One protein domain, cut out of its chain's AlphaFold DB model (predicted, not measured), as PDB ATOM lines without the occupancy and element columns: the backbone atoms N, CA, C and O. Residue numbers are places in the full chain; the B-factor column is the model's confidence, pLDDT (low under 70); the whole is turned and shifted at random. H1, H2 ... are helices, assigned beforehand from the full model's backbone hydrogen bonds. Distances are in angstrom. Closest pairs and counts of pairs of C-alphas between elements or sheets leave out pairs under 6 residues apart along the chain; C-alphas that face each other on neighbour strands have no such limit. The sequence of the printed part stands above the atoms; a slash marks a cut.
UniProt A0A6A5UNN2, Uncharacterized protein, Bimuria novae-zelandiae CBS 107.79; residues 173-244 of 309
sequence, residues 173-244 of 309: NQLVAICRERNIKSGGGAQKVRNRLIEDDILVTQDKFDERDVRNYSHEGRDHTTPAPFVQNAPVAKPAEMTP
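Overview. This is residues 173 to 244 of the 309 residues of an uncharacterized protein of Bimuria novae-zelandiae CBS 107.79 (UniProt A0A6A5UNN2). Little regular structure: two helices, H1 and the longer H2, pack partly side by side, and a long stretch with no named element, residues 206 to 244, loops widely round them. The printed part has 72 residues, with two named helices in the order H1, H2 and no named strand; the class is all helix, with 25 residues in named elements. It is compact, with a radius of gyration of the C-alphas of 11.8 A and spans of 32 by 31 by 21 A.

Along the chain. Find C-alpha 173 at (-74.373, 47.295, 7.559); there H1 begins, residues 173 to 181. After a short link, H2 runs 22.8 A from C-alpha 190 to C-alpha 205 at (-85.250, 36.225, -11.596).

Arrangement. Look at Leu 175 and Val 193: their C-alphas, the closest of H1 and H2, are 6.6 A apart. The helices touch, H2 with residues 190 to 197 alone. They run the same way at a shallow tilt of 33 degrees, only just short of steep. In H1 and H2 every O i to N i+4 pair is within hydrogen-bond range.

Size, cuts and confidence. The C-alphas farthest apart, Gln 206 and Gly 221, are 32.8 A apart. The printed part has no cut. Confidence is low at residues 217 to 221, with pLDDT under 70.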
ATOM      1  N   ASN A 173     -74.339  48.465   6.671       96.62
ATOM      2  CA  ASN A 173     -74.373  47.295   7.559       96.62
ATOM      3  C   ASN A 173     -75.577  46.382   7.284       96.62
ATOM      4  O   ASN A 173     -75.440  45.162   7.339       96.62
ATOM      5  N   GLN A 174     -76.728  46.968   6.948       96.56
ATOM      6  CA  GLN A 174     -77.936  46.236   6.570       96.56
ATOM      7  C   GLN A 174     -77.765  45.557   5.208       96.56
ATOM      8  O   GLN A 174     -78.064  44.376   5.074       96.56
ATOM      9  N   LEU A 175     -77.197  46.261   4.222       96.44
ATOM     10  CA  LEU A 175     -76.882  45.697   2.904       96.44
ATOM     11  C   LEU A 175     -75.924  44.507   3.015       96.44
ATOM     12  O   LEU A 175     -76.141  43.457   2.418       96.44
ATOM     13  N   VAL A 176     -74.878  44.646   3.831       95.81
ATOM     14  CA  VAL A 176     -73.928  43.564   4.110       95.81
ATOM     15  C   VAL A 176     -74.614  42.389   4.809       95.81
ATOM     16  O   VAL A 176     -74.269  41.247   4.514       95.81
ATOM     17  N   ALA A 177     -75.566  42.638   5.713       95.06
ATOM     18  CA  ALA A 177     -76.353  41.582   6.344       95.06
ATOM     19  C   ALA A 177     -77.204  40.816   5.313       95.06
ATOM     20  O   ALA A 177     -77.124  39.591   5.276       95.06
ATOM     21  N   ILE A 178     -77.881  41.515   4.392       95.50
ATOM     22  CA  ILE A 178     -78.640  40.885   3.293       95.50
ATOM     23  C   ILE A 178     -77.714  40.038   2.404       95.50
ATOM     24  O   ILE A 178     -78.012  38.880   2.113       95.50
ATOM     25  N   CYS A 179     -76.545  40.565   2.016       95.12
ATOM     26  CA  CYS A 179     -75.571  39.790   1.239       95.12
ATOM     27  C   CYS A 179     -75.127  38.515   1.965       95.12
ATOM     28  O   CYS A 179     -74.856  37.509   1.315       95.12
ATOM     29  N   ARG A 180     -75.016  38.542   3.298       92.56
ATOM     30  CA  ARG A 180     -74.601  37.375   4.089       92.56
ATOM     31  C   ARG A 180     -75.664  36.293   4.097       92.56
ATOM     32  O   ARG A 180     -75.311  35.145   3.857       92.56
ATOM     33  N   GLU A 181     -76.923  36.654   4.322       92.50
ATOM     34  CA  GLU A 181     -78.035  35.696   4.305       92.50
ATOM     35  C   GLU A 181     -78.159  35.001   2.947       92.50
ATOM     36  O   GLU A 181     -78.372  33.794   2.872       92.50
ATOM     37  N   ARG A 182     -77.907  35.743   1.866       93.81
ATOM     38  CA  ARG A 182     -77.915  35.207   0.501       93.81
ATOM     39  C   ARG A 182     -76.599  34.558   0.059       93.81
ATOM     40  O   ARG A 182     -76.524  34.049  -1.055       93.81
ATOM     41  N   ASN A 183     -75.570  34.560   0.906       93.62
ATOM     42  CA  ASN A 183     -74.216  34.067   0.625       93.62
ATOM     43  C   ASN A 183     -73.498  34.726  -0.583       93.62
ATOM     44  O   ASN A 183     -72.738  34.084  -1.311       93.62
ATOM     45  N   ILE A 184     -73.694  36.032  -0.768       94.44
ATOM     46  CA  ILE A 184     -73.088  36.854  -1.829       94.44
ATOM     47  C   ILE A 184     -71.893  37.641  -1.269       94.44
ATOM     48  O   ILE A 184     -71.795  37.953  -0.075       94.44
ATOM     49  N   LYS A 185     -70.950  38.009  -2.134       93.94
ATOM     50  CA  LYS A 185     -69.785  38.822  -1.773       93.94
ATOM     51  C   LYS A 185     -70.154  40.245  -1.315       93.94
ATOM     52  O   LYS A 185     -70.548  41.103  -2.100       93.94
ATOM     53  N   SER A 186     -69.859  40.565  -0.055       92.88
ATOM     54  CA  SER A 186     -70.205  41.850   0.582       92.88
ATOM     55  C   SER A 186     -69.057  42.885   0.653       92.88
ATOM     56  O   SER A 186     -68.970  43.640   1.618       92.88
ATOM     57  N   GLY A 187     -68.102  42.883  -0.288       92.06
ATOM     58  CA  GLY A 187     -66.910  43.756  -0.230       92.06
ATOM     59  C   GLY A 187     -66.999  45.033  -1.079       92.06
ATOM     60  O   GLY A 187     -67.342  44.946  -2.257       92.06
ATOM     61  N   GLY A 188     -66.601  46.185  -0.535       94.12
ATOM     62  CA  GLY A 188     -66.553  47.473  -1.246       94.12
ATOM     63  C   GLY A 188     -67.286  48.591  -0.501       94.12
ATOM     64  O   GLY A 188     -67.627  48.427   0.665       94.12
ATOM     65  N   GLY A 189     -67.512  49.723  -1.174       94.81
ATOM     66  CA  GLY A 189     -68.387  50.790  -0.672       94.81
ATOM     67  C   GLY A 189     -69.869  50.407  -0.743       94.81
ATOM     68  O   GLY A 189     -70.234  49.428  -1.394       94.81
ATOM     69  N   ALA A 190     -70.736  51.192  -0.097       95.62
ATOM     70  CA  ALA A 190     -72.175  50.909  -0.039       95.62
ATOM     71  C   ALA A 190     -72.826  50.781  -1.417       95.62
ATOM     72  O   ALA A 190     -73.593  49.846  -1.628       95.62
ATOM     73  N   GLN A 191     -72.461  51.641  -2.371       95.12
ATOM     74  CA  GLN A 191     -73.004  51.580  -3.726       95.12
ATOM     75  C   GLN A 191     -72.655  50.265  -4.432       95.12
ATOM     76  O   GLN A 191     -73.527  49.618  -5.001       95.12
ATOM     77  N   LYS A 192     -71.413  49.798  -4.292       94.94
ATOM     78  CA  LYS A 192     -70.974  48.510  -4.841       94.94
ATOM     79  C   LYS A 192     -71.732  47.323  -4.248       94.94
ATOM     80  O   LYS A 192     -72.018  46.364  -4.957       94.94
ATOM     81  N   VAL A 193     -72.057  47.377  -2.955       96.00
ATOM     82  CA  VAL A 193     -72.876  46.341  -2.307       96.00
ATOM     83  C   VAL A 193     -74.320  46.390  -2.816       96.00
ATOM     84  O   VAL A 193     -74.882  45.336  -3.095       96.00
ATOM     85  N   ARG A 194     -74.897  47.587  -3.012       96.06
ATOM     86  CA  ARG A 194     -76.229  47.737  -3.629       96.06
ATOM     87  C   ARG A 194     -76.263  47.155  -5.036       96.06
ATOM     88  O   ARG A 194     -77.129  46.337  -5.313       96.06
ATOM     89  N   ASN A 195     -75.307  47.528  -5.887       95.69
ATOM     90  CA  ASN A 195     -75.229  47.038  -7.261       95.69
ATOM     91  C   ASN A 195     -75.189  45.504  -7.304       95.69
ATOM     92  O   ASN A 195     -75.959  44.906  -8.043       95.69
ATOM     93  N   ARG A 196     -74.393  44.861  -6.437       95.88
ATOM     94  CA  ARG A 196     -74.352  43.392  -6.351       95.88
ATOM     95  C   ARG A 196     -75.668  42.753  -5.921       95.88
ATOM     96  O   ARG A 196     -75.981  41.669  -6.392       95.88
ATOM     97  N   LEU A 197     -76.413  43.375  -5.007       96.25
ATOM     98  CA  LEU A 197     -77.731  42.869  -4.609       96.25
ATOM     99  C   LEU A 197     -78.743  42.992  -5.754       96.25
ATOM    100  O   LEU A 197     -79.529  42.075  -5.965       96.25
ATOM    101  N   ILE A 198     -78.682  44.086  -6.516       96.38
ATOM    102  CA  ILE A 198     -79.516  44.285  -7.708       96.38
ATOM    103  C   ILE A 198     -79.170  43.245  -8.780       96.38
ATOM    104  O   ILE A 198     -80.065  42.615  -9.329       96.38
ATOM    105  N   GLU A 199     -77.882  43.041  -9.058       95.69
ATOM    106  CA  GLU A 199     -77.407  42.015  -9.992       95.69
ATOM    107  C   GLU A 199     -77.845  40.611  -9.555       95.69
ATOM    108  O   GLU A 199     -78.337  39.846 -10.377       95.69
ATOM    109  N   ASP A 200     -77.738  40.287  -8.263       96.50
ATOM    110  CA  ASP A 200     -78.208  39.011  -7.716       96.50
ATOM    111  C   ASP A 200     -79.712  38.810  -7.922       96.50
ATOM    112  O   ASP A 200     -80.114  37.747  -8.384       96.50
ATOM    113  N   ASP A 201     -80.541  39.823  -7.651       96.38
ATOM    114  CA  ASP A 201     -81.985  39.730  -7.897       96.38
ATOM    115  C   ASP A 201     -82.298  39.503  -9.384       96.38
ATOM    116  O   ASP A 201     -83.186  38.718  -9.724       96.38
ATOM    117  N   ILE A 202     -81.557  40.155 -10.285       95.56
ATOM    118  CA  ILE A 202     -81.694  39.961 -11.734       95.56
ATOM    119  C   ILE A 202     -81.306  38.529 -12.122       95.56
ATOM    120  O   ILE A 202     -82.021  37.883 -12.882       95.56
ATOM    121  N   LEU A 203     -80.208  37.998 -11.582       95.69
ATOM    122  CA  LEU A 203     -79.773  36.628 -11.864       95.69
ATOM    123  C   LEU A 203     -80.749  35.589 -11.308       95.69
ATOM    124  O   LEU A 203     -81.041  34.605 -11.984       95.69
ATOM    125  N   VAL A 204     -81.287  35.820 -10.109       95.62
ATOM    126  CA  VAL A 204     -82.291  34.949  -9.483       95.62
ATOM    127  C   VAL A 204     -83.594  34.963 -10.279       95.62
ATOM    128  O   VAL A 204     -84.177  33.908 -10.491       95.62
ATOM    129  N   THR A 205     -84.042  36.128 -10.755       95.12
ATOM    130  CA  THR A 205     -85.250  36.225 -11.596       95.12
ATOM    131  C   THR A 205     -85.065  35.650 -13.001       95.12
ATOM    132  O   THR A 205     -86.051  35.279 -13.630       95.12
ATOM    133  N   GLN A 206     -83.827  35.553 -13.490       94.81
ATOM    134  CA  GLN A 206     -83.480  34.912 -14.763       94.81
ATOM    135  C   GLN A 206     -83.114  33.423 -14.628       94.81
ATOM    136  O   GLN A 206     -82.673  32.832 -15.611       94.81
ATOM    137  N   ASP A 207     -83.227  32.830 -13.433       93.50
ATOM    138  CA  ASP A 207     -82.809  31.452 -13.125       93.50
ATOM    139  C   ASP A 207     -81.324  31.137 -13.431       93.50
ATOM    140  O   ASP A 207     -80.924  29.983 -13.599       93.50
ATOM    141  N   LYS A 208     -80.454  32.157 -13.448       93.25
ATOM    142  CA  LYS A 208     -79.006  32.030 -13.709       93.25
ATOM    143  C   LYS A 208     -78.206  31.871 -12.418       93.25
ATOM    144  O   LYS A 208     -77.352  32.690 -12.074       93.25
ATOM    145  N   PHE A 209     -78.481  30.803 -11.674       88.94
ATOM    146  CA  PHE A 209     -77.879  30.589 -10.352       88.94
ATOM    147  C   PHE A 209     -76.353  30.396 -10.380       88.94
ATOM    148  O   PHE A 209     -75.684  30.764  -9.415       88.94
ATOM    149  N   ASP A 210     -75.802  29.881 -11.482       87.62
ATOM    150  CA  ASP A 210     -74.367  29.595 -11.631       87.62
ATOM    151  C   ASP A 210     -73.489  30.851 -11.775       87.62
ATOM    152  O   ASP A 210     -72.280  30.792 -11.541       87.62
ATOM    153  N   GLU A 211     -74.084  31.992 -12.136       91.69
ATOM    154  CA  GLU A 211     -73.379  33.264 -12.354       91.69
ATOM    155  C   GLU A 211     -73.320  34.148 -11.097       91.69
ATOM    156  O   GLU A 211     -72.683  35.203 -11.097       91.69
ATOM    157  N   ARG A 212     -73.968  33.729 -10.003       92.38
ATOM    158  CA  ARG A 212     -74.031  34.510  -8.761       92.38
ATOM    159  C   ARG A 212     -72.634  34.668  -8.146       92.38
ATOM    160  O   ARG A 212     -71.867  33.710  -8.062       92.38
ATOM    161  N   ASP A 213     -72.304  35.866  -7.652       91.88
ATOM    162  CA  ASP A 213     -71.007  36.163  -7.008       91.88
ATOM    163  C   ASP A 213     -70.952  35.574  -5.584       91.88
ATOM    164  O   ASP A 213     -71.057  36.277  -4.568       91.88
ATOM    165  N   VAL A 214     -70.830  34.243  -5.519       92.56
ATOM    166  CA  VAL A 214     -70.816  33.473  -4.272       92.56
ATOM    167  C   VAL A 214     -69.644  33.902  -3.399       92.56
ATOM    168  O   VAL A 214     -68.497  34.048  -3.836       92.56
ATOM    169  N   ARG A 215     -69.909  34.063  -2.105       88.19
ATOM    170  CA  ARG A 215     -68.864  34.381  -1.139       88.19
ATOM    171  C   ARG A 215     -67.876  33.215  -1.009       88.19
ATOM    172  O   ARG A 215     -68.213  32.131  -0.555       88.19
ATOM    173  N   ASN A 216     -66.605  33.480  -1.313       81.25
ATOM    174  CA  ASN A 216     -65.543  32.462  -1.308       81.25
ATOM    175  C   ASN A 216     -65.024  32.034   0.078       81.25
ATOM    176  O   ASN A 216     -64.132  31.196   0.147       81.25
ATOM    177  N   TYR A 217     -65.503  32.604   1.182       67.31
ATOM    178  CA  TYR A 217     -64.998  32.278   2.520       67.31
ATOM    179  C   TYR A 217     -66.162  32.008   3.463       67.31
ATOM    180  O   TYR A 217     -67.009  32.888   3.637       67.31
ATOM    181  N   SER A 218     -66.160  30.834   4.111       62.41
ATOM    182  CA  SER A 218     -67.011  30.621   5.277       62.41
ATOM    183  C   SER A 218     -66.480  31.521   6.390       62.41
ATOM    184  O   SER A 218     -65.361  31.380   6.877       62.41
ATOM    185  N   HIS A 219     -67.256  32.541   6.742       61.59
ATOM    186  CA  HIS A 219     -67.059  33.275   7.989       61.59
ATOM    187  C   HIS A 219     -67.857  32.583   9.095       61.59
ATOM    188  O   HIS A 219     -68.597  33.227   9.834       61.59
ATOM    189  N   GLU A 220     -67.732  31.260   9.186       63.19
ATOM    190  CA  GLU A 220     -68.247  30.531  10.338       63.19
ATOM    191  C   GLU A 220     -67.523  31.047  11.586       63.19
ATOM    192  O   GLU A 220     -66.293  31.079  11.640       63.19
ATOM    193  N   GLY A 221     -68.296  31.526  12.561       69.31
ATOM    194  CA  GLY A 221     -67.788  31.904  13.879       69.31
ATOM    195  C   GLY A 221     -67.633  33.400  14.156       69.31
ATOM    196  O   GLY A 221     -67.044  33.753  15.173       69.31
ATOM    197  N   ARG A 222     -68.135  34.304  13.302       76.56
ATOM    198  CA  ARG A 222     -68.344  35.701  13.726       76.56
ATOM    199  C   ARG A 222     -69.824  35.976  13.872       76.56
ATOM    200  O   ARG A 222     -70.499  36.180  12.867       76.56
ATOM    201  N   ASP A 223     -70.278  36.066  15.114       80.81
ATOM    202  CA  ASP A 223     -71.612  36.565  15.410       80.81
ATOM    203  C   ASP A 223     -71.745  37.982  14.854       80.81
ATOM    204  O   ASP A 223     -70.866  38.843  14.992       80.81
ATOM    205  N   HIS A 224     -72.820  38.203  14.116       81.00
ATOM    206  CA  HIS A 224     -73.083  39.470  13.465       81.00
ATOM    207  C   HIS A 224     -74.142  40.213  14.263       81.00
ATOM    208  O   HIS A 224     -75.248  39.727  14.441       81.00
ATOM    209  N   THR A 225     -73.789  41.406  14.738       87.69
ATOM    210  CA  THR A 225     -74.646  42.205  15.625       87.69
ATOM    211  C   THR A 225     -75.893  42.745  14.924       87.69
ATOM    212  O   THR A 225     -76.881  43.050  15.577       87.69
ATOM    213  N   THR A 226     -75.851  42.907  13.599       90.94
ATOM    214  CA  THR A 226     -76.940  43.517  12.827       90.94
ATOM    215  C   THR A 226     -77.682  42.439  12.032       90.94
ATOM    216  O   THR A 226     -77.071  41.876  11.118       90.94
ATOM    217  N   PRO A 227     -78.959  42.147  12.349       92.88
ATOM    218  CA  PRO A 227     -79.788  41.264  11.529       92.88
ATOM    219  C   PRO A 227     -80.084  41.916  10.172       92.88
ATOM    220  O   PRO A 227     -80.067  43.148  10.055       92.88
ATOM    221  N   ALA A 228     -80.341  41.109   9.139       92.62
ATOM    222  CA  ALA A 228     -80.752  41.664   7.856       92.62
ATOM    223  C   ALA A 228     -82.180  42.218   7.969       92.62
ATOM    224  O   ALA A 228     -83.052  41.572   8.557       92.62
ATOM    225  N   PRO A 229     -82.446  43.425   7.446       95.38
ATOM    226  CA  PRO A 229     -83.811  43.913   7.367       95.38
ATOM    227  C   PRO A 229     -84.597  43.103   6.335       95.38
ATOM    228  O   PRO A 229     -84.053  42.661   5.322       95.38
ATOM    229  N   PHE A 230     -85.900  42.969   6.568       94.56
ATOM    230  CA  PHE A 230     -86.810  42.416   5.576       94.56
ATOM    231  C   PHE A 230     -86.931  43.377   4.386       94.56
ATOM    232  O   PHE A 230     -87.292  44.541   4.561       94.56
ATOM    233  N   VAL A 231     -86.639  42.882   3.184       94.38
ATOM    234  CA  VAL A 231     -86.709  43.660   1.945       94.38
ATOM    235  C   VAL A 231     -87.982  43.280   1.194       94.38
ATOM    236  O   VAL A 231     -88.128  42.149   0.735       94.38
ATOM    237  N   GLN A 232     -88.910  44.228   1.065       92.56
ATOM    238  CA  GLN A 232     -90.173  44.011   0.353       92.56
ATOM    239  C   GLN A 232     -89.927  43.717  -1.134       92.56
ATOM    240  O   GLN A 232     -89.080  44.354  -1.754       92.56
ATOM    241  N   ASN A 233     -90.690  42.783  -1.710       91.81
ATOM    242  CA  ASN A 233     -90.624  42.364  -3.124       91.81
ATOM    243  C   ASN A 233     -89.298  41.724  -3.564       91.81
ATOM    244  O   ASN A 233     -89.093  41.474  -4.750       91.81
ATOM    245  N   ALA A 234     -88.395  41.449  -2.628       90.25
ATOM    246  CA  ALA A 234     -87.164  40.757  -2.941       90.25
ATOM    247  C   ALA A 234     -87.454  39.292  -3.313       90.25
ATOM    248  O   ALA A 234     -88.209  38.627  -2.595       90.25
ATOM    249  N   PRO A 235     -86.864  38.761  -4.398       90.88
ATOM    250  CA  PRO A 235     -87.025  37.358  -4.736       90.88
ATOM    251  C   PRO A 235     -86.496  36.485  -3.592       90.88
ATOM    252  O   PRO A 235     -85.436  36.748  -3.015       90.88
ATOM    253  N   VAL A 236     -87.247  35.433  -3.254       87.50
ATOM    254  CA  VAL A 236     -86.853  34.460  -2.229       87.50
ATOM    255  C   VAL A 236     -85.762  33.567  -2.816       87.50
ATOM    256  O   VAL A 236     -86.015  32.485  -3.340       87.50
ATOM    257  N   ALA A 237     -84.528  34.059  -2.780       82.31
ATOM    258  CA  ALA A 237     -83.367  33.332  -3.259       82.31
ATOM    259  C   ALA A 237     -82.865  32.365  -2.181       82.31
ATOM    260  O   ALA A 237     -82.629  32.759  -1.037       82.31
ATOM    261  N   LYS A 238     -82.613  31.107  -2.560       87.81
ATOM    262  CA  LYS A 238     -81.796  30.212  -1.730       87.81
ATOM    263  C   LYS A 238     -80.385  30.807  -1.572       87.81
ATOM    264  O   LYS A 238     -79.927  31.512  -2.486       87.81
ATOM    265  N   PRO A 239     -79.677  30.537  -0.460       88.94
ATOM    266  CA  PRO A 239     -78.281  30.931  -0.314       88.94
ATOM    267  C   PRO A 239     -77.466  30.473  -1.526       88.94
ATOM    268  O   PRO A 239     -77.620  29.343  -1.982       88.94
ATOM    269  N   ALA A 240     -76.634  31.356  -2.077       88.44
ATOM    270  CA  ALA A 240     -75.849  31.037  -3.260       88.44
ATOM    271  C   ALA A 240     -74.893  29.867  -2.964       88.44
ATOM    272  O   ALA A 240     -74.108  29.916  -2.010       88.44
ATOM    273  N   GLU A 241     -74.964  28.805  -3.761       88.56
ATOM    274  CA  GLU A 241     -74.135  27.617  -3.578       88.56
ATOM    275  C   GLU A 241     -72.862  27.711  -4.417       88.56
ATOM    276  O   GLU A 241     -72.888  28.078  -5.588       88.56
ATOM    277  N   MET A 242     -71.711  27.358  -3.834       85.25
ATOM    278  CA  MET A 242     -70.479  27.271  -4.619       85.25
ATOM    279  C   MET A 242     -70.566  26.109  -5.601       85.25
ATOM    280  O   MET A 242     -70.609  24.949  -5.174       85.25
ATOM    281  N   THR A 243     -70.463  26.418  -6.892       86.06
ATOM    282  CA  THR A 243     -70.390  25.407  -7.947       86.06
ATOM    283  C   THR A 243     -69.200  24.457  -7.724       86.06
ATOM    284  O   THR A 243     -68.164  24.855  -7.162       86.06
ATOM    285  N   PRO A 244     -69.279  23.189  -8.174       85.88
ATOM    286  CA  PRO A 244     -68.174  22.232  -8.050       85.88
ATOM    287  C   PRO A 244     -66.856  22.757  -8.638       85.88
ATOM    288  O   PRO A 244     -65.781  22.537  -8.070       85.88
TER     289      PRO A 244